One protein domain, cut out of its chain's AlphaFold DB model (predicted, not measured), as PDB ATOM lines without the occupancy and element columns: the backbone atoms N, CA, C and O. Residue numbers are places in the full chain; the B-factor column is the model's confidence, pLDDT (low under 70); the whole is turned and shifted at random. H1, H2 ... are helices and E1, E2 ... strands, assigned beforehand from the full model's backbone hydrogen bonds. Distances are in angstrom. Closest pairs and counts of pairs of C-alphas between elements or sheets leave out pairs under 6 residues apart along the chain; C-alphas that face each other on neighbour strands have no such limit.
ATOM      1  N   ASN A   5     167.569 135.055 214.226       91.31
ATOM      2  CA  ASN A   5     167.292 136.364 213.655       91.31
ATOM      3  C   ASN A   5     167.035 137.382 214.775       91.31
ATOM      4  O   ASN A   5     165.903 137.788 215.041       91.31
ATOM      5  N   TRP A   6     168.104 137.842 215.431       88.38
ATOM      6  CA  TRP A   6     168.020 138.827 216.522       88.38
ATOM      7  C   TRP A   6     167.334 140.151 216.130       88.38
ATOM      8  O   TRP A   6     166.837 140.867 216.997       88.38
ATOM      9  N   GLY A   7     167.325 140.487 214.835       85.06
ATOM     10  CA  GLY A   7     166.718 141.705 214.289       85.06
ATOM     11  C   GLY A   7     165.251 141.580 213.868       85.06
ATOM     12  O   GLY A   7     164.647 142.601 213.559       85.06
ATOM     13  N   GLU A   8     164.679 140.372 213.880       84.31
ATOM     14  CA  GLU A   8     163.303 140.097 213.440       84.31
ATOM     15  C   GLU A   8     162.473 139.497 214.591       84.31
ATOM     16  O   GLU A   8     162.094 138.328 214.538       84.31
ATOM     17  N   PRO A   9     162.227 140.234 215.691       86.88
ATOM     18  CA  PRO A   9     161.557 139.661 216.845       86.88
ATOM     19  C   PRO A   9     160.031 139.614 216.700       86.88
ATOM     20  O   PRO A   9     159.409 140.516 216.136       86.88
ATOM     21  N   PHE A  10     159.414 138.620 217.332       82.38
ATOM     22  CA  PHE A  10     157.977 138.570 217.601       82.38
ATOM     23  C   PHE A  10     157.676 138.921 219.063       82.38
ATOM     24  O   PHE A  10     158.572 138.956 219.906       82.38
ATOM     25  N   GLN A  11     156.412 139.215 219.370       82.75
ATOM     26  CA  GLN A  11     155.963 139.532 220.729       82.75
ATOM     27  C   GLN A  11     155.164 138.368 221.316       82.75
ATOM     28  O   GLN A  11     154.276 137.826 220.659       82.75
ATOM     29  N   ILE A  12     155.464 138.021 222.564       73.44
ATOM     30  CA  ILE A  12     154.733 137.053 223.380       73.44
ATOM     31  C   ILE A  12     154.176 137.786 224.591       73.44
ATOM     32  O   ILE A  12     154.920 138.418 225.333       73.44
ATOM     33  N   ASP A  13     152.884 137.643 224.841       75.94
ATOM     34  CA  ASP A  13     152.261 138.132 226.063       75.94
ATOM     35  C   ASP A  13     152.360 137.064 227.161       75.94
ATOM     36  O   ASP A  13     151.530 136.155 227.246       75.94
ATOM     37  N   LEU A  14     153.374 137.161 228.027       67.56
ATOM     38  CA  LEU A  14     153.481 136.273 229.184       67.56
ATOM     39  C   LEU A  14     152.544 136.739 230.290       67.56
ATOM     40  O   LEU A  14     152.660 137.852 230.804       67.56
ATOM     41  N   THR A  15     151.629 135.867 230.705       71.19
ATOM     42  CA  THR A  15     150.740 136.142 231.837       71.19
ATOM     43  C   THR A  15     151.277 135.462 233.088       71.19
ATOM     44  O   THR A  15     151.190 134.245 233.229       71.19
ATOM     45  N   ALA A  16     151.811 136.252 234.021       62.72
ATOM     46  CA  ALA A  16     152.370 135.743 235.269       62.72
ATOM     47  C   ALA A  16     151.479 136.106 236.476       62.72
ATOM     48  O   ALA A  16     151.043 137.259 236.611       62.72
ATOM     49  N   PRO A  17     151.209 135.156 237.399       64.62
ATOM     50  CA  PRO A  17     150.444 135.430 238.612       64.62
ATOM     51  C   PRO A  17     151.046 136.590 239.416       64.62
ATOM     52  O   PRO A  17     152.205 136.548 239.818       64.62
ATOM     53  N   GLY A  18     150.246 137.629 239.663       69.88
ATOM     54  CA  GLY A  18     150.661 138.807 240.433       69.88
ATOM     55  C   GLY A  18     151.452 139.865 239.655       69.88
ATOM     56  O   GLY A  18     151.679 140.938 240.206       69.88
ATOM     57  N   LEU A  19     151.818 139.609 238.394       60.75
ATOM     58  CA  LEU A  19     152.531 140.566 237.536       60.75
ATOM     59  C   LEU A  19     151.700 141.047 236.335       60.75
ATOM     60  O   LEU A  19     152.060 142.027 235.693       60.75
ATOM     61  N   GLY A  20     150.562 140.402 236.060       71.75
ATOM     62  CA  GLY A  20     149.735 140.721 234.899       71.75
ATOM     63  C   GLY A  20     150.336 140.170 233.605       71.75
ATOM     64  O   GLY A  20     151.109 139.211 233.631       71.75
ATOM     65  N   THR A  21     149.930 140.748 232.477       74.75
ATOM     66  CA  THR A  21     150.450 140.397 231.153       74.75
ATOM     67  C   THR A  21     151.650 141.278 230.829       74.75
ATOM     68  O   THR A  21     151.538 142.505 230.848       74.75
ATOM     69  N   ILE A  22     152.788 140.650 230.544       70.00
ATOM     70  CA  ILE A  22     154.042 141.312 230.196       70.00
ATOM     71  C   ILE A  22     154.391 140.942 228.751       70.00
ATOM     72  O   ILE A  22     154.605 139.756 228.482       70.00
ATOM     73  N   PRO A  23     154.490 141.920 227.835       72.62
ATOM     74  CA  PRO A  23     154.988 141.658 226.496       72.62
ATOM     75  C   PRO A  23     156.490 141.368 226.561       72.62
ATOM     76  O   PRO A  23     157.278 142.152 227.097       72.62
ATOM     77  N   ILE A  24     156.882 140.228 226.010       75.62
ATOM     78  CA  ILE A  24     158.259 139.784 225.849       75.62
ATOM     79  C   ILE A  24     158.541 139.694 224.357       75.62
ATOM     80  O   ILE A  24     157.868 138.981 223.618       75.62
ATOM     81  N   SER A  25     159.563 140.419 223.924       82.12
ATOM     82  CA  SER A  25     160.135 140.259 222.591       82.12
ATOM     83  C   SER A  25     160.898 138.934 222.548       82.12
ATOM     84  O   SER A  25     161.586 138.634 223.518       82.12
ATOM     85  N   ALA A  26     160.834 138.157 221.473       84.31
ATOM     86  CA  ALA A  26     161.654 136.962 221.260       84.31
ATOM     87  C   ALA A  26     162.127 136.920 219.797       84.31
ATOM     88  O   ALA A  26     161.350 137.286 218.916       84.31
ATOM     89  N   PRO A  27     163.390 136.548 219.513       90.69
ATOM     90  CA  PRO A  27     163.892 136.507 218.139       90.69
ATOM     91  C   PRO A  27     163.262 135.348 217.359       90.69
ATOM     92  O   PRO A  27     162.778 134.406 217.976       90.69
ATOM     93  N   THR A  28     163.311 135.382 216.027       92.94
ATOM     94  CA  THR A  28     162.959 134.224 215.186       92.94
ATOM     95  C   THR A  28     164.191 133.369 214.871       92.94
ATOM     96  O   THR A  28     165.319 133.726 215.223       92.94
ATOM     97  N   TYR A  29     163.992 132.224 214.226       94.62
ATOM     98  CA  TYR A  29     165.042 131.291 213.829       94.62
ATOM     99  C   TYR A  29     164.848 130.830 212.393       94.62
ATOM    100  O   TYR A  29     163.731 130.498 212.001       94.62
ATOM    101  N   GLY A  30     165.939 130.771 211.630       93.94
ATOM    102  CA  GLY A  30     165.907 130.320 210.243       93.94
ATOM    103  C   GLY A  30     164.859 131.073 209.423       93.94
ATOM    104  O   GLY A  30     164.771 132.299 209.500       93.94
ATOM    105  N   ASN A  31     164.066 130.333 208.650       92.56
ATOM    106  CA  ASN A  31     162.973 130.869 207.843       92.56
ATOM    107  C   ASN A  31     161.581 130.585 208.438       92.56
ATOM    108  O   ASN A  31     160.617 131.210 207.998       92.56
ATOM    109  N   PHE A  32     161.458 129.668 209.400       92.19
ATOM    110  CA  PHE A  32     160.168 129.157 209.887       92.19
ATOM    111  C   PHE A  32     160.033 129.176 211.413       92.19
ATOM    112  O   PHE A  32     158.956 128.968 211.959       92.19
ATOM    113  N   GLY A  33     161.116 129.416 212.150       91.25
ATOM    114  CA  GLY A  33     161.077 129.415 213.603       91.25
ATOM    115  C   GLY A  33     160.508 130.707 214.171       91.25
ATOM    116  O   GLY A  33     161.261 131.634 214.447       91.25
ATOM    117  N   GLY A  34     159.212 130.750 214.460       88.56
ATOM    118  CA  GLY A  34     158.610 131.804 215.277       88.56
ATOM    119  C   GLY A  34     157.112 131.988 215.013       88.56
ATOM    120  O   GLY A  34     156.659 131.811 213.889       88.56
ATOM    121  N   PRO A  35     156.312 132.390 216.014       83.31
ATOM    122  CA  PRO A  35     154.909 132.719 215.821       83.31
ATOM    123  C   PRO A  35     154.711 133.762 214.729       83.31
ATOM    124  O   PRO A  35     155.316 134.838 214.760       83.31
ATOM    125  N   LEU A  36     153.808 133.449 213.798       81.06
ATOM    126  CA  LEU A  36     153.496 134.288 212.644       81.06
ATOM    127  C   LEU A  36     154.717 134.592 211.767       81.06
ATOM    128  O   LEU A  36     154.624 135.497 210.948       81.06
ATOM    129  N   TYR A  37     155.836 133.882 211.923       83.88
ATOM    130  CA  TYR A  37     157.043 134.050 211.130       83.88
ATOM    131  C   TYR A  37     157.257 132.800 210.295       83.88
ATOM    132  O   TYR A  37     157.628 131.753 210.809       83.88
ATOM    133  N   SER A  38     157.013 132.921 209.001       80.12
ATOM    134  CA  SER A  38     157.157 131.822 208.062       80.12
ATOM    135  C   SER A  38     157.705 132.378 206.767       80.12
ATOM    136  O   SER A  38     157.482 133.539 206.415       80.12
ATOM    137  N   ALA A  39     158.457 131.564 206.046       80.06
ATOM    138  CA  ALA A  39     159.118 131.996 204.832       80.06
ATOM    139  C   ALA A  39     160.105 133.182 204.986       80.06
ATOM    140  O   ALA A  39     160.411 133.901 204.035       80.06
ATOM    141  N   GLY A  40     160.655 133.380 206.183       77.81
ATOM    142  CA  GLY A  40     161.549 134.497 206.478       77.81
ATOM    143  C   GLY A  40     160.826 135.841 206.647       77.81
ATOM    144  O   GLY A  40     161.482 136.880 206.725       77.81
ATOM    145  N   LEU A  41     159.489 135.837 206.687       79.94
ATOM    146  CA  LEU A  41     158.641 137.017 206.828       79.94
ATOM    147  C   LEU A  41     157.576 136.802 207.901       79.94
ATOM    148  O   LEU A  41     157.150 135.686 208.183       79.94
ATOM    149  N   PHE A  42     157.058 137.898 208.446       78.75
ATOM    150  CA  PHE A  42     155.833 137.818 209.228       78.75
ATOM    151  C   PHE A  42     154.618 137.628 208.307       78.75
ATOM    152  O   PHE A  42     154.395 138.440 207.408       78.75
ATOM    153  N   VAL A  43     153.785 136.610 208.556       69.06
ATOM    154  CA  VAL A  43     152.613 136.218 207.733       69.06
ATOM    155  C   VAL A  43     151.539 137.308 207.607       69.06
ATOM    156  O   VAL A  43     150.641 137.220 206.773       69.06
ATOM    157  N   ASN A  44     151.655 138.387 208.386       62.69
ATOM    158  CA  ASN A  44     150.809 139.584 208.322       62.69
ATOM    159  C   ASN A  44     151.237 140.548 207.197       62.69
ATOM    160  O   ASN A  44     150.564 141.546 206.941       62.69
ATOM    161  N   VAL A  56     166.699 126.230 206.546       93.69
ATOM    162  CA  VAL A  56     168.160 126.407 206.618       93.69
ATOM    163  C   VAL A  56     168.873 125.199 207.235       93.69
ATOM    164  O   VAL A  56     170.032 124.942 206.909       93.69
ATOM    165  N   ASP A  57     168.174 124.434 208.076       95.50
ATOM    166  CA  ASP A  57     168.637 123.199 208.707       95.50
ATOM    167  C   ASP A  57     167.457 122.315 209.167       95.50
ATOM    168  O   ASP A  57     166.298 122.551 208.819       95.50
ATOM    169  N   ALA A  58     167.756 121.247 209.915       96.75
ATOM    170  CA  ALA A  58     166.749 120.293 210.374       96.75
ATOM    171  C   ALA A  58     165.819 120.845 211.469       96.75
ATOM    172  O   ALA A  58     164.680 120.384 211.560       96.75
ATOM    173  N   LEU A  59     166.261 121.821 212.275       97.44
ATOM    174  CA  LEU A  59     165.384 122.483 213.242       97.44
ATOM    175  C   LEU A  59     164.391 123.387 212.503       97.44
ATOM    176  O   LEU A  59     163.191 123.321 212.754       97.44
ATOM    177  N   ASP A  60     164.878 124.159 211.534       96.50
ATOM    178  CA  ASP A  60     164.032 125.004 210.687       96.50
ATOM    179  C   ASP A  60     163.019 124.173 209.876       96.50
ATOM    180  O   ASP A  60     161.867 124.565 209.704       96.50
ATOM    181  N   ALA A  61     163.405 122.965 209.447       96.06
ATOM    182  CA  ALA A  61     162.496 122.041 208.768       96.06
ATOM    183  C   ALA A  61     161.401 121.514 209.708       96.06
ATOM    184  O   ALA A  61     160.258 121.332 209.291       96.06
ATOM    185  N   ALA A  62     161.719 121.296 210.987       97.19
ATOM    186  CA  ALA A  62     160.715 120.924 211.976       97.19
ATOM    187  C   ALA A  62     159.677 122.039 212.178       97.19
ATOM    188  O   ALA A  62     158.492 121.728 212.296       97.19
ATOM    189  N   PHE A  63     160.101 123.306 212.158       95.94
ATOM    190  CA  PHE A  63     159.185 124.445 212.206       95.94
ATOM    191  C   PHE A  63     158.333 124.565 210.940       95.94
ATOM    192  O   PHE A  63     157.121 124.691 211.053       95.94
ATOM    193  N   GLN A  64     158.915 124.407 209.747       94.44
ATOM    194  CA  GLN A  64     158.144 124.411 208.496       94.44
ATOM    195  C   GLN A  64     157.013 123.368 208.511       94.44
ATOM    196  O   GLN A  64     155.892 123.624 208.070       94.44
ATOM    197  N   GLU A  65     157.305 122.166 209.005       94.44
ATOM    198  CA  GLU A  65     156.310 121.099 209.076       94.44
ATOM    199  C   GLU A  65     155.272 121.325 210.181       94.44
ATOM    200  O   GLU A  65     154.117 120.922 210.022       94.44
ATOM    201  N   HIS A  66     155.660 121.990 211.271       94.69
ATOM    202  CA  HIS A  66     154.734 122.447 212.305       94.69
ATOM    203  C   HIS A  66     153.770 123.501 211.764       94.69
ATOM    204  O   HIS A  66     152.567 123.288 211.892       94.69
ATOM    205  N   ASP A  67     154.264 124.540 211.084       91.69
ATOM    206  CA  ASP A  67     153.449 125.580 210.444       91.69
ATOM    207  C   ASP A  67     152.391 124.957 209.525       91.69
ATOM    208  O   ASP A  67     151.194 125.197 209.677       91.69
ATOM    209  N   ALA A  68     152.817 124.068 208.619       90.75
ATOM    210  CA  ALA A  68     151.913 123.409 207.680       90.75
ATOM    211  C   ALA A  68     150.844 122.548 208.382       90.75
ATOM    212  O   ALA A  68     149.688 122.514 207.952       90.75
ATOM    213  N   ALA A  69     151.216 121.839 209.453       93.06
ATOM    214  CA  ALA A  69     150.282 121.028 210.229       93.06
ATOM    215  C   ALA A  69     149.316 121.890 211.056       93.06
ATOM    216  O   ALA A  69     148.134 121.556 211.161       93.06
ATOM    217  N   PHE A  70     149.805 122.992 211.623       90.06
ATOM    218  CA  PHE A  70     149.025 123.913 212.439       90.06
ATOM    219  C   PHE A  70     148.024 124.706 211.586       90.06
ATOM    220  O   PHE A  70     146.863 124.826 211.972       90.06
ATOM    221  N   ASP A  71     148.424 125.155 210.395       88.75
ATOM    222  CA  ASP A  71     147.553 125.853 209.438       88.75
ATOM    223  C   ASP A  71     146.457 124.945 208.864       88.75
ATOM    224  O   ASP A  71     145.339 125.388 208.589       88.75
ATOM    225  N   ALA A  72     146.755 123.655 208.691       91.00
ATOM    226  CA  ALA A  72     145.776 122.665 208.248       91.00
ATOM    227  C   ALA A  72     144.801 122.236 209.361       91.00
ATOM    228  O   ALA A  72     143.767 121.627 209.064       91.00
ATOM    229  N   ALA A  73     145.112 122.521 210.630       93.38
ATOM    230  CA  ALA A  73     144.310 122.098 211.766       93.38
ATOM    231  C   ALA A  73     142.983 122.867 211.841       93.38
ATOM    232  O   ALA A  73     142.923 124.094 211.846       93.38
ATOM    233  N   THR A  74     141.888 122.125 211.975       95.31
ATOM    234  CA  THR A  74     140.525 122.664 212.103       95.31
ATOM    235  C   THR A  74     139.991 122.590 213.532       95.31
ATOM    236  O   THR A  74     138.951 123.172 213.849       95.31
ATOM    237  N   THR A  75     140.699 121.876 214.408       92.62
ATOM    238  CA  THR A  75     140.327 121.652 215.806       92.62
ATOM    239  C   THR A  75     141.506 121.892 216.745       92.62
ATOM    240  O   THR A  75     142.667 121.745 216.365       92.62
ATOM    241  N   SER A  76     141.216 122.190 218.015       88.94
ATOM    242  CA  SER A  76     142.251 122.324 219.052       88.94
ATOM    243  C   SER A  76     143.054 121.034 219.251       88.94
ATOM    244  O   SER A  76     144.249 121.083 219.513       88.94
ATOM    245  N   SER A  77     142.420 119.868 219.074       90.25
ATOM    246  CA  SER A  77     143.105 118.576 219.164       90.25
ATOM    247  C   SER A  77     144.120 118.376 218.038       90.25
ATOM    248  O   SER A  77     145.166 117.779 218.277       90.25
ATOM    249  N   GLU A  78     143.822 118.839 216.821       93.88
ATOM    250  CA  GLU A  78     144.757 118.783 215.689       93.88
ATOM    251  C   GLU A  78     145.931 119.750 215.898       93.88
ATOM    252  O   GLU A  78     147.074 119.374 215.657       93.88
ATOM    253  N   GLN A  79     145.677 120.939 216.455       92.69
ATOM    254  CA  GLN A  79     146.733 121.881 216.850       92.69
ATOM    255  C   GLN A  79     147.658 121.282 217.918       92.69
ATOM    256  O   GLN A  79     148.878 121.346 217.800       92.69
ATOM    257  N   SER A  80     147.100 120.621 218.934       93.12
ATOM    258  CA  SER A  80     147.903 119.940 219.954       93.12
ATOM    259  C   SER A  80     148.658 118.721 219.420       93.12
ATOM    260  O   SER A  80     149.730 118.402 219.930       93.12
ATOM    261  N   ALA A  81     148.157 118.064 218.370       94.81
ATOM    262  CA  ALA A  81     148.906 117.028 217.665       94.81
ATOM    263  C   ALA A  81     150.091 117.607 216.871       94.81
ATOM    264  O   ALA A  81     151.163 117.001 216.873       94.81
ATOM    265  N   ALA A  82     149.927 118.778 216.243       95.75
ATOM    266  CA  ALA A  82     151.021 119.492 215.583       95.75
ATOM    267  C   ALA A  82     152.108 119.902 216.593       95.75
ATOM    268  O   ALA A  82     153.284 119.607 216.383       95.75
ATOM    269  N   ASP A  83     151.719 120.482 217.730       95.94
ATOM    270  CA  ASP A  83     152.636 120.867 218.812       95.94
ATOM    271  C   ASP A  83     153.414 119.666 219.373       95.94
ATOM    272  O   ASP A  83     154.634 119.720 219.544       95.94
ATOM    273  N   LEU A  84     152.733 118.538 219.593       96.31
ATOM    274  CA  LEU A  84     153.383 117.299 220.013       96.31
ATOM    275  C   LEU A  84     154.392 116.797 218.967       96.31
ATOM    276  O   LEU A  84     155.490 116.367 219.326       96.31
ATOM    277  N   ALA A  85     154.037 116.852 217.681       97.00
ATOM    278  CA  ALA A  85     154.928 116.445 216.600       97.00
ATOM    279  C   ALA A  85     156.173 117.343 216.510       97.00
ATOM    280  O   ALA A  85     157.269 116.832 216.270       97.00
ATOM    281  N   LEU A  86     156.032 118.651 216.756       97.38
ATOM    282  CA  LEU A  86     157.162 119.576 216.838       97.38
ATOM    283  C   LEU A  86     158.107 119.196 217.984       97.38
ATOM    284  O   LEU A  86     159.301 119.015 217.748       97.38
ATOM    285  N   ILE A  87     157.583 118.992 219.198       96.88
ATOM    286  CA  ILE A  87     158.386 118.570 220.362       96.88
ATOM    287  C   ILE A  87     159.174 117.292 220.043       96.88
ATOM    288  O   ILE A  87     160.383 117.230 220.266       96.88
ATOM    289  N   GLN A  88     158.508 116.284 219.475       96.38
ATOM    290  CA  GLN A  88     159.141 115.011 219.123       96.38
ATOM    291  C   GLN A  88     160.253 115.175 218.083       96.38
ATOM    292  O   GLN A  88     161.282 114.505 218.167       96.38
ATOM    293  N   ARG A  89     160.074 116.072 217.110       97.50
ATOM    294  CA  ARG A  89     161.097 116.365 216.101       97.50
ATOM    295  C   ARG A  89     162.295 117.083 216.680       97.50
ATOM    296  O   ARG A  89     163.416 116.699 216.363       97.50
ATOM    297  N   ILE A  90     162.072 118.063 217.551       97.56
ATOM    298  CA  ILE A  90     163.152 118.751 218.263       97.56
ATOM    299  C   ILE A  90     163.973 117.725 219.058       97.56
ATOM    300  O   ILE A  90     165.191 117.700 218.922       97.56
ATOM    301  N   GLN A  91     163.329 116.816 219.801       96.25
ATOM    302  CA  GLN A  91     164.027 115.759 220.552       96.25
ATOM    303  C   GLN A  91     164.784 114.764 219.664       96.25
ATOM    304  O   GLN A  91     165.828 114.248 220.055       96.25
ATOM    305  N   ALA A  92     164.257 114.464 218.476       96.56
ATOM    306  CA  ALA A  92     164.909 113.569 217.525       96.56
ATOM    307  C   ALA A  92     166.060 114.236 216.749       96.56
ATOM    308  O   ALA A  92     166.806 113.544 216.054       96.56
ATOM    309  N   THR A  93     166.198 115.562 216.838       96.31
ATOM    310  CA  THR A  93     167.203 116.334 216.108       96.31
ATOM    311  C   THR A  93     168.475 116.475 216.940       96.31
ATOM    312  O   THR A  93     168.432 116.880 218.098       96.31
ATOM    313  N   ASP A  94     169.635 116.195 216.338       95.56
ATOM    314  CA  ASP A  94     170.941 116.494 216.940       95.56
ATOM    315  C   ASP A  94     171.230 118.001 216.858       95.56
ATOM    316  O   ASP A  94     171.981 118.468 216.002       95.56
ATOM    317  N   LEU A  95     170.578 118.779 217.728       95.31
ATOM    318  CA  LEU A  95     170.695 120.239 217.738       95.31
ATOM    319  C   LEU A  95     172.137 120.702 217.978       95.31
ATOM    320  O   LEU A  95     172.588 121.645 217.332       95.31
ATOM    321  N   GLY A  96     172.884 120.001 218.837       91.25
ATOM    322  CA  GLY A  96     174.292 120.311 219.097       91.25
ATOM    323  C   GLY A  96     175.181 120.090 217.869       91.25
ATOM    324  O   GLY A  96     176.129 120.845 217.652       91.25
ATOM    325  N   GLY A  97     174.853 119.095 217.039       93.12
ATOM    326  CA  GLY A  97     175.494 118.865 215.745       93.12
ATOM    327  C   GLY A  97     175.170 119.926 214.685       93.12
ATOM    328  O   GLY A  97     175.978 120.131 213.779       93.12
ATOM    329  N   ILE A  98     174.027 120.615 214.801       94.56
ATOM    330  CA  ILE A  98     173.651 121.741 213.929       94.56
ATOM    331  C   ILE A  98     174.395 123.010 214.353       94.56
ATOM    332  O   ILE A  98     175.037 123.657 213.527       94.56
ATOM    333  N   GLY A  99     174.329 123.359 215.639       95.25
ATOM    334  CA  GLY A  99     174.994 124.538 216.179       95.25
ATOM    335  C   GLY A  99     174.414 125.001 217.511       95.25
ATOM    336  O   GLY A  99     173.304 124.642 217.899       95.25
ATOM    337  N   ALA A 100     175.166 125.853 218.206       95.94
ATOM    338  CA  ALA A 100     174.779 126.366 219.517       95.94
ATOM    339  C   ALA A 100     173.482 127.191 219.467       95.94
ATOM    340  O   ALA A 100     172.655 127.114 220.374       95.94
ATOM    341  N   GLU A 101     173.274 127.937 218.381       95.44
ATOM    342  CA  GLU A 101     172.041 128.674 218.120       95.44
ATOM    343  C   GLU A 101     170.833 127.731 218.004       95.44
ATOM    344  O   GLU A 101     169.777 128.023 218.562       95.44
ATOM    345  N   ALA A 102     170.996 126.585 217.332       96.56
ATOM    346  CA  ALA A 102     169.949 125.574 217.181       96.56
ATOM    347  C   ALA A 102     169.605 124.917 218.522       96.56
ATOM    348  O   ALA A 102     168.431 124.780 218.856       96.56
ATOM    349  N   SER A 103     170.617 124.561 219.322       97.06
ATOM    350  CA  SER A 103     170.415 124.040 220.679       97.06
ATOM    351  C   SER A 103     169.658 125.033 221.555       97.06
ATOM    352  O   SER A 103     168.645 124.677 222.156       97.06
ATOM    353  N   LEU A 104     170.088 126.298 221.579       96.00
ATOM    354  CA  LEU A 104     169.416 127.325 222.369       96.00
ATOM    355  C   LEU A 104     167.957 127.505 221.936       96.00
ATOM    356  O   LEU A 104     167.049 127.449 222.769       96.00
ATOM    357  N   TYR A 105     167.733 127.712 220.639       96.00
ATOM    358  CA  TYR A 105     166.409 128.023 220.120       96.00
ATOM    359  C   TYR A 105     165.462 126.824 220.193       96.00
ATOM    360  O   TYR A 105     164.337 126.960 220.665       96.00
ATOM    361  N   GLY A 106     165.919 125.635 219.794       96.75
ATOM    362  CA  GLY A 106     165.126 124.409 219.842       96.75
ATOM    363  C   GLY A 106     164.738 124.020 221.269       96.75
ATOM    364  O   GLY A 106     163.589 123.654 221.513       96.75
ATOM    365  N   GLY A 107     165.650 124.175 222.236       96.38
ATOM    366  CA  GLY A 107     165.335 123.956 223.648       96.38
ATOM    367  C   GLY A 107     164.274 124.932 224.170       96.38
ATOM    368  O   GLY A 107     163.299 124.511 224.792       96.38
ATOM    369  N   ALA A 108     164.406 126.227 223.869       94.31
ATOM    370  CA  ALA A 108     163.402 127.222 224.247       94.31
ATOM    371  C   ALA A 108     162.040 126.955 223.579       94.31
ATOM    372  O   ALA A 108     161.010 126.980 224.254       94.31
ATOM    373  N   ALA A 109     162.039 126.635 222.282       95.19
ATOM    374  CA  ALA A 109     160.834 126.317 221.526       95.19
ATOM    375  C   ALA A 109     160.092 125.114 222.123       95.19
ATOM    376  O   ALA A 109     158.891 125.205 222.349       95.19
ATOM    377  N   ALA A 110     160.794 124.032 222.478       96.12
ATOM    378  CA  ALA A 110     160.167 122.866 223.102       96.12
ATOM    379  C   ALA A 110     159.449 123.202 224.422       96.12
ATOM    380  O   ALA A 110     158.342 122.714 224.653       96.12
ATOM    381  N   LEU A 111     160.037 124.055 225.274       94.12
ATOM    382  CA  LEU A 111     159.395 124.485 226.525       94.12
ATOM    383  C   LEU A 111     158.162 125.353 226.271       94.12
ATOM    384  O   LEU A 111     157.132 125.140 226.910       94.12
ATOM    385  N   VAL A 112     158.248 126.297 225.334       90.56
ATOM    386  CA  VAL A 112     157.112 127.158 224.975       90.56
ATOM    387  C   VAL A 112     155.979 126.325 224.380       90.56
ATOM    388  O   VAL A 112     154.832 126.475 224.787       90.56
ATOM    389  N   THR A 113     156.273 125.392 223.475       92.44
ATOM    390  CA  THR A 113     155.262 124.485 222.912       92.44
ATOM    391  C   THR A 113     154.612 123.631 224.004       92.44
ATOM    392  O   THR A 113     153.392 123.457 224.013       92.44
ATOM    393  N   LEU A 114     155.393 123.158 224.981       92.00
ATOM    394  CA  LEU A 114     154.865 122.418 226.126       92.00
ATOM    395  C   LEU A 114     153.928 123.274 226.996       92.00
ATOM    396  O   LEU A 114     152.875 122.800 227.427       92.00
ATOM    397  N   GLU A 115     154.281 124.540 227.228       88.31
ATOM    398  CA  GLU A 115     153.424 125.505 227.919       88.31
ATOM    399  C   GLU A 115     152.116 125.745 227.153       88.31
ATOM    400  O   GLU A 115     151.044 125.720 227.755       88.31
ATOM    401  N   GLN A 116     152.166 125.900 225.827       87.25
ATOM    402  CA  GLN A 116     150.960 126.083 225.012       87.25
ATOM    403  C   GLN A 116     150.012 124.883 225.116       87.25
ATOM    404  O   GLN A 116     148.801 125.053 225.289       87.25
ATOM    405  N   MET A 117     150.554 123.661 225.110       90.25
ATOM    406  CA  MET A 117     149.762 122.460 225.386       90.25
ATOM    407  C   MET A 117     149.153 122.490 226.797       90.25
ATOM    408  O   MET A 117     148.003 122.090 226.977       90.25
ATOM    409  N   ALA A 118     149.876 123.000 227.799       89.25
ATOM    410  CA  ALA A 118     149.369 123.164 229.164       89.25
ATOM    411  C   ALA A 118     148.204 124.150 229.243       89.25
ATOM    412  O   ALA A 118     147.177 123.834 229.847       89.25
ATOM    413  N   VAL A 119     148.335 125.307 228.592       86.38
ATOM    414  CA  VAL A 119     147.297 126.343 228.533       86.38
ATOM    415  C   VAL A 119     146.027 125.815 227.863       86.38
ATOM    416  O   VAL A 119     144.925 126.120 228.322       86.38
ATOM    417  N   ARG A 120     146.155 124.971 226.830       87.44
ATOM    418  CA  ARG A 120     145.006 124.329 226.165       87.44
ATOM    419  C   ARG A 120     144.422 123.137 226.934       87.44
ATOM    420  O   ARG A 120     143.339 122.673 226.590       87.44
ATOM    421  N   GLY A 121     145.079 122.679 228.003       90.44
ATOM    422  CA  GLY A 121     144.643 121.528 228.800       90.44
ATOM    423  C   GLY A 121     145.026 120.170 228.201       90.44
ATOM    424  O   GLY A 121     144.501 119.142 228.626       90.44
ATOM    425  N   ASP A 122     145.964 120.156 227.257       93.38
ATOM    426  CA  ASP A 122     146.328 118.997 226.440       93.38
ATOM    427  C   ASP A 122     147.634 118.316 226.887       93.38
ATOM    428  O   ASP A 122     148.109 117.388 226.236       93.38
ATOM    429  N   LEU A 123     148.204 118.703 228.038       90.25
ATOM    430  CA  LEU A 123     149.389 118.031 228.604       90.25
ATOM    431  C   LEU A 123     149.189 116.526 228.813       90.25
ATOM    432  O   LEU A 123     150.159 115.780 228.793       90.25
ATOM    433  N   ALA A 124     147.946 116.070 228.986       91.31
ATOM    434  CA  ALA A 124     147.623 114.652 229.127       91.31
ATOM    435  C   ALA A 124     147.936 113.818 227.869       91.31
ATOM    436  O   ALA A 124     147.959 112.591 227.951       91.31
ATOM    437  N   LEU A 125     148.187 114.459 226.718       89.94
ATOM    438  CA  LEU A 125     148.697 113.794 225.514       89.94
ATOM    439  C   LEU A 125     150.132 113.275 225.696       89.94
ATOM    440  O   LEU A 125     150.551 112.369 224.978       89.94
ATOM    441  N   LEU A 126     150.876 113.825 226.659       89.94
ATOM    442  CA  LEU A 126     152.213 113.389 227.033       89.94
ATOM    443  C   LEU A 126     152.148 112.608 228.352       89.94
ATOM    444  O   LEU A 126     151.651 113.127 229.356       89.94
ATOM    445  N   PRO A 127     152.673 111.373 228.407       92.12
ATOM    446  CA  PRO A 127     152.786 110.684 229.680       92.12
ATOM    447  C   PRO A 127     153.829 111.385 230.583       92.12
ATOM    448  O   PRO A 127     154.740 112.046 230.071       92.12
ATOM    449  N   PRO A 128     153.740 111.257 231.921       91.31
ATOM    450  CA  PRO A 128     154.610 111.983 232.857       91.31
ATOM    451  C   PRO A 128     156.118 111.807 232.611       91.31
ATOM    452  O   PRO A 128     156.903 112.742 232.781       91.31
ATOM    453  N   GLU A 129     156.530 110.616 232.184       92.12
ATOM    454  CA  GLU A 129     157.907 110.319 231.801       92.12
ATOM    455  C   GLU A 129     158.360 111.117 230.571       92.12
ATOM    456  O   GLU A 129     159.482 111.621 230.557       92.12
ATOM    457  N   ALA A 130     157.482 111.308 229.583       92.75
ATOM    458  CA  ALA A 130     157.778 112.110 228.402       92.75
ATOM    459  C   ALA A 130     157.872 113.596 228.758       92.75
ATOM    460  O   ALA A 130     158.779 114.266 228.283       92.75
ATOM    461  N   LEU A 131     157.014 114.101 229.654       93.06
ATOM    462  CA  LEU A 131     157.111 115.481 230.153       93.06
ATOM    463  C   LEU A 131     158.471 115.759 230.798       93.06
ATOM    464  O   LEU A 131     159.092 116.793 230.543       93.06
ATOM    465  N   THR A 132     158.946 114.820 231.620       94.00
ATOM    466  CA  THR A 132     160.244 114.934 232.293       94.00
ATOM    467  C   THR A 132     161.393 114.878 231.289       94.00
ATOM    468  O   THR A 132     162.311 115.689 231.385       94.00
ATOM    469  N   ALA A 133     161.328 113.964 230.316       94.25
ATOM    470  CA  ALA A 133     162.331 113.845 229.261       94.25
ATOM    471  C   ALA A 133     162.400 115.118 228.403       94.25
ATOM    472  O   ALA A 133     163.460 115.723 228.313       94.25
ATOM    473  N   VAL A 134     161.261 115.589 227.881       95.06
ATOM    474  CA  VAL A 134     161.166 116.821 227.078       95.06
ATOM    475  C   VAL A 134     161.734 118.015 227.839       95.06
ATOM    476  O   VAL A 134     162.548 118.759 227.302       95.06
ATOM    477  N   THR A 135     161.344 118.187 229.105       95.62
ATOM    478  CA  THR A 135     161.827 119.304 229.928       95.62
ATOM    479  C   THR A 135     163.333 119.203 230.176       95.62
ATOM    480  O   THR A 135     164.041 120.202 230.073       95.62
ATOM    481  N   GLY A 136     163.836 118.008 230.497       96.62
ATOM    482  CA  GLY A 136     165.259 117.767 230.731       96.62
ATOM    483  C   GLY A 136     166.108 118.040 229.491       96.62
ATOM    484  O   GLY A 136     167.068 118.806 229.573       96.62
ATOM    485  N   ASP A 137     165.708 117.484 228.346       96.44
ATOM    486  CA  ASP A 137     166.382 117.672 227.059       96.44
ATOM    487  C   ASP A 137     166.376 119.147 226.647       96.44
ATOM    488  O   ASP A 137     167.390 119.684 226.203       96.44
ATOM    489  N   ALA A 138     165.247 119.835 226.823       97.19
ATOM    490  CA  ALA A 138     165.125 121.246 226.492       97.19
ATOM    491  C   ALA A 138     166.046 122.126 227.352       97.19
ATOM    492  O   ALA A 138     166.754 122.983 226.823       97.19
ATOM    493  N   LEU A 139     166.092 121.889 228.668       97.44
ATOM    494  CA  LEU A 139     166.986 122.611 229.577       97.44
ATOM    495  C   LEU A 139     168.462 122.340 229.272       97.44
ATOM    496  O   LEU A 139     169.272 123.266 229.328       97.44
ATOM    497  N   GLN A 140     168.811 121.096 228.934       97.31
ATOM    498  CA  GLN A 140     170.167 120.757 228.516       97.31
ATOM    499  C   GLN A 140     170.540 121.486 227.220       97.31
ATOM    500  O   GLN A 140     171.575 122.143 227.182       97.31
ATOM    501  N   ASN A 141     169.678 121.452 226.202       97.62
ATOM    502  CA  ASN A 141     169.897 122.150 224.934       97.62
ATOM    503  C   ASN A 141     170.053 123.669 225.119       97.62
ATOM    504  O   ASN A 141     170.939 124.272 224.518       97.62
ATOM    505  N   ILE A 142     169.261 124.288 226.000       95.44
ATOM    506  CA  ILE A 142     169.436 125.702 226.364       95.44
ATOM    507  C   ILE A 142     170.816 125.930 226.996       95.44
ATOM    508  O   ILE A 142     171.519 126.860 226.607       95.44
ATOM    509  N   GLY A 143     171.212 125.092 227.958       95.44
ATOM    510  CA  GLY A 143     172.505 125.203 228.635       95.44
ATOM    511  C   GLY A 143     173.692 125.049 227.681       95.44
ATOM    512  O   GLY A 143     174.590 125.894 227.675       95.44
ATOM    513  N   ASP A 144     173.666 124.009 226.849       94.31
ATOM    514  CA  ASP A 144     174.697 123.718 225.852       94.31
ATOM    515  C   ASP A 144     174.752 124.820 224.782       94.31
ATOM    516  O   ASP A 144     175.835 125.297 224.433       94.31
ATOM    517  N   GLY A 145     173.589 125.298 224.327       94.75
ATOM    518  CA  GLY A 145     173.474 126.411 223.391       94.75
ATOM    519  C   GLY A 145     174.086 127.695 223.944       94.75
ATOM    520  O   GLY A 145     174.976 128.265 223.321       94.75
ATOM    521  N   LEU A 146     173.699 128.114 225.154       93.38
ATOM    522  CA  LEU A 146     174.273 129.294 225.819       93.38
ATOM    523  C   LEU A 146     175.792 129.186 226.004       93.38
ATOM    524  O   LEU A 146     176.498 130.181 225.847       93.38
ATOM    525  N   ALA A 147     176.301 127.995 226.329       93.12
ATOM    526  CA  ALA A 147     177.733 127.756 226.489       93.12
ATOM    527  C   ALA A 147     178.505 127.789 225.157       93.12
ATOM    528  O   ALA A 147     179.700 128.090 225.153       93.12
ATOM    529  N   GLY A 148     177.837 127.470 224.045       93.69
ATOM    530  CA  GLY A 148     178.430 127.374 222.713       93.69
ATOM    531  C   GLY A 148     178.246 128.601 221.815       93.69
ATOM    532  O   GLY A 148     178.833 128.624 220.733       93.69
ATOM    533  N   LEU A 149     177.446 129.597 222.217       92.81
ATOM    534  CA  LEU A 149     177.155 130.766 221.381       92.81
ATOM    535  C   LEU A 149     178.426 131.514 220.952       92.81
ATOM    536  O   LEU A 149     179.372 131.710 221.722       92.81
ATOM    537  N   SER A 150     178.414 132.006 219.712       91.94
ATOM    538  CA  SER A 150     179.459 132.897 219.216       91.94
ATOM    539  C   SER A 150     179.443 134.237 219.968       91.94
ATOM    540  O   SER A 150     178.434 134.634 220.547       91.94
ATOM    541  N   ALA A 151     180.544 134.994 219.922       90.50
ATOM    542  CA  ALA A 151     180.586 136.324 220.540       90.50
ATOM    543  C   ALA A 151     179.505 137.275 219.987       90.50
ATOM    544  O   ALA A 151     178.969 138.091 220.733       90.50
ATOM    545  N   ASN A 152     179.165 137.150 218.699       87.81
ATOM    546  CA  ASN A 152     178.126 137.966 218.075       87.81
ATOM    547  C   ASN A 152     176.729 137.568 218.568       87.81
ATOM    548  O   ASN A 152     175.914 138.444 218.841       87.81
ATOM    549  N   ASP A 153     176.461 136.272 218.730       89.12
ATOM    550  CA  ASP A 153     175.168 135.795 219.232       89.12
ATOM    551  C   ASP A 153     175.002 136.042 220.726       89.12
ATOM    552  O   ASP A 153     173.909 136.372 221.173       89.12
ATOM    553  N   LEU A 154     176.088 135.975 221.500       88.06
ATOM    554  CA  LEU A 154     176.082 136.411 222.895       88.06
ATOM    555  C   LEU A 154     175.741 137.897 223.007       88.06
ATOM    556  O   LEU A 154     174.949 138.270 223.867       88.06
ATOM    557  N   MET A 155     176.303 138.746 222.140       87.31
ATOM    558  CA  MET A 155     175.921 140.158 222.084       87.31
ATOM    559  C   MET A 155     174.441 140.327 221.727       87.31
ATOM    560  O   MET A 155     173.748 141.053 222.430       87.31
ATOM    561  N   GLY A 156     173.942 139.608 220.716       84.69
ATOM    562  CA  GLY A 156     172.518 139.606 220.364       84.69
ATOM    563  C   GLY A 156     171.620 139.197 221.536       84.69
ATOM    564  O   GLY A 156     170.655 139.893 221.848       84.69
ATOM    565  N   ALA A 157     171.986 138.133 222.255       84.12
ATOM    566  CA  ALA A 157     171.281 137.675 223.448       84.12
ATOM    567  C   ALA A 157     171.325 138.704 224.590       84.12
ATOM    568  O   ALA A 157     170.313 138.924 225.257       84.12
ATOM    569  N   PHE A 158     172.467 139.361 224.826       84.75
ATOM    570  CA  PHE A 158     172.577 140.416 225.836       84.75
ATOM    571  C   PHE A 158     171.760 141.653 225.476       84.75
ATOM    572  O   PHE A 158     171.068 142.179 226.346       84.75
ATOM    573  N   ASP A 159     171.801 142.094 224.221       84.25
ATOM    574  CA  ASP A 159     171.014 143.229 223.740       84.25
ATOM    575  C   ASP A 159     169.515 142.931 223.851       84.25
ATOM    576  O   ASP A 159     168.741 143.771 224.313       84.25
ATOM    577  N   TRP A 160     169.111 141.711 223.500       82.00
ATOM    578  CA  TRP A 160     167.751 141.219 223.680       82.00
ATOM    579  C   TRP A 160     167.323 141.216 225.158       82.00
ATOM    580  O   TRP A 160     166.312 141.824 225.511       82.00
ATOM    581  N   MET A 161     168.115 140.624 226.059       78.44
ATOM    582  CA  MET A 161     167.822 140.634 227.500       78.44
ATOM    583  C   MET A 161     167.814 142.051 228.090       78.44
ATOM    584  O   MET A 161     167.022 142.347 228.985       78.44
ATOM    585  N   ALA A 162     168.671 142.948 227.601       77.19
ATOM    586  CA  ALA A 162     168.687 144.342 228.026       77.19
ATOM    587  C   ALA A 162     167.381 145.055 227.652       77.19
ATOM    588  O   ALA A 162     166.862 145.816 228.468       77.19
ATOM    589  N   GLN A 163     166.803 144.761 226.481       69.62
ATOM    590  CA  GLN A 163     165.483 145.275 226.095       69.62
ATOM    591  C   GLN A 163     164.395 144.807 227.071       69.62
ATOM    592  O   GLN A 163     163.598 145.634 227.515       69.62
ATOM    593  N   LEU A 164     164.425 143.541 227.505       67.25
ATOM    594  CA  LEU A 164     163.509 143.027 228.537       67.25
ATOM    595  C   LEU A 164     163.675 143.747 229.890       67.25
ATOM    596  O   LEU A 164     162.711 143.941 230.630       67.25
ATOM    597  N   ASN A 165     164.894 144.186 230.209       58.03
ATOM    598  CA  ASN A 165     165.236 144.822 231.482       58.03
ATOM    599  C   ASN A 165     164.838 146.312 231.560       58.03
ATOM    600  O   ASN A 165     164.788 146.886 232.647       58.03
ATOM    601  N   THR A 166     164.509 146.954 230.434       51.50
ATOM    602  CA  THR A 166     164.116 148.379 230.412       51.50
ATOM    603  C   THR A 166     162.698 148.668 230.928       51.50
ATOM    604  O   THR A 166     162.305 149.834 230.967       51.50
TER     605      THR A 166
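Overview. This is residues 5 to 44 and 56 to 166 of the 171 residues of an uncharacterized protein of Roseomonas oryzae (UniProt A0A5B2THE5). A bundle of three up-and-down helices, H1, H2 and H4, has H5 packed on H4 and the short H3 near one end; beside this helical body runs a long two-stranded hairpin, E1 and E2, with H6 packed on it. The 151 printed residues include, in order, E1, E2, H1, H2, H3, H4, H5 and H6; the sheet, E1 - E2, is antiparallel and the class is mostly helix. The whole is compact, with a radius of gyration of the C-alphas of 15.2 A and spans of 40 by 38 by 32 A.

Arrangement. E1, residues 5 to 16, bends by 91 degrees at residue 8 and forms a hairpin with E2, residues 20 to 29; N 10 and O 26 are 2.8 A apart, within hydrogen-bond range. H1, residues 58 to 72, touches H2, residues 76 to 92, opposite ways at a shallow tilt of 9 degrees, closest at C-alphas 70 and 79, 5.4 A. H2 touches H4, residues 100 to 120, opposite ways at a shallow tilt of 27 degrees, closest at C-alphas 87 and 110, 5.4 A. H3, residues 95 to 98, touches H4, closest at C-alphas 95 and 103, 4.8 A. H4 and H5, residues 128 to 148, touch as a helical hairpin, closest at C-alphas 107 and 138, 3.9 A. H6, residues 151 to 165, touches no helix; its closest C-alpha pair with E1 is 156 and 6, 6.0 A. In H1, H2, H4, H5 and H6 every O i to N i+4 pair is within hydrogen-bond range; H3 is too short for one.

Along the chain. E1 begins at C-alpha 5 (167.292, 136.364, 213.655), and H6 ends at C-alpha 165 (165.236, 144.822, 231.482). H4 measures 30.6 A, H5 30.1 A and E2 27.7 A from first to last C-alpha.

Size, cuts and confidence. Residues 45 to 55 are not printed, and C-alphas 44 and 56 are 21.9 A apart across the cut. Of the links printed whole, none is long. Residues 14, 16 to 19, 43 to 44 and 163 to 166 have pLDDT under 70.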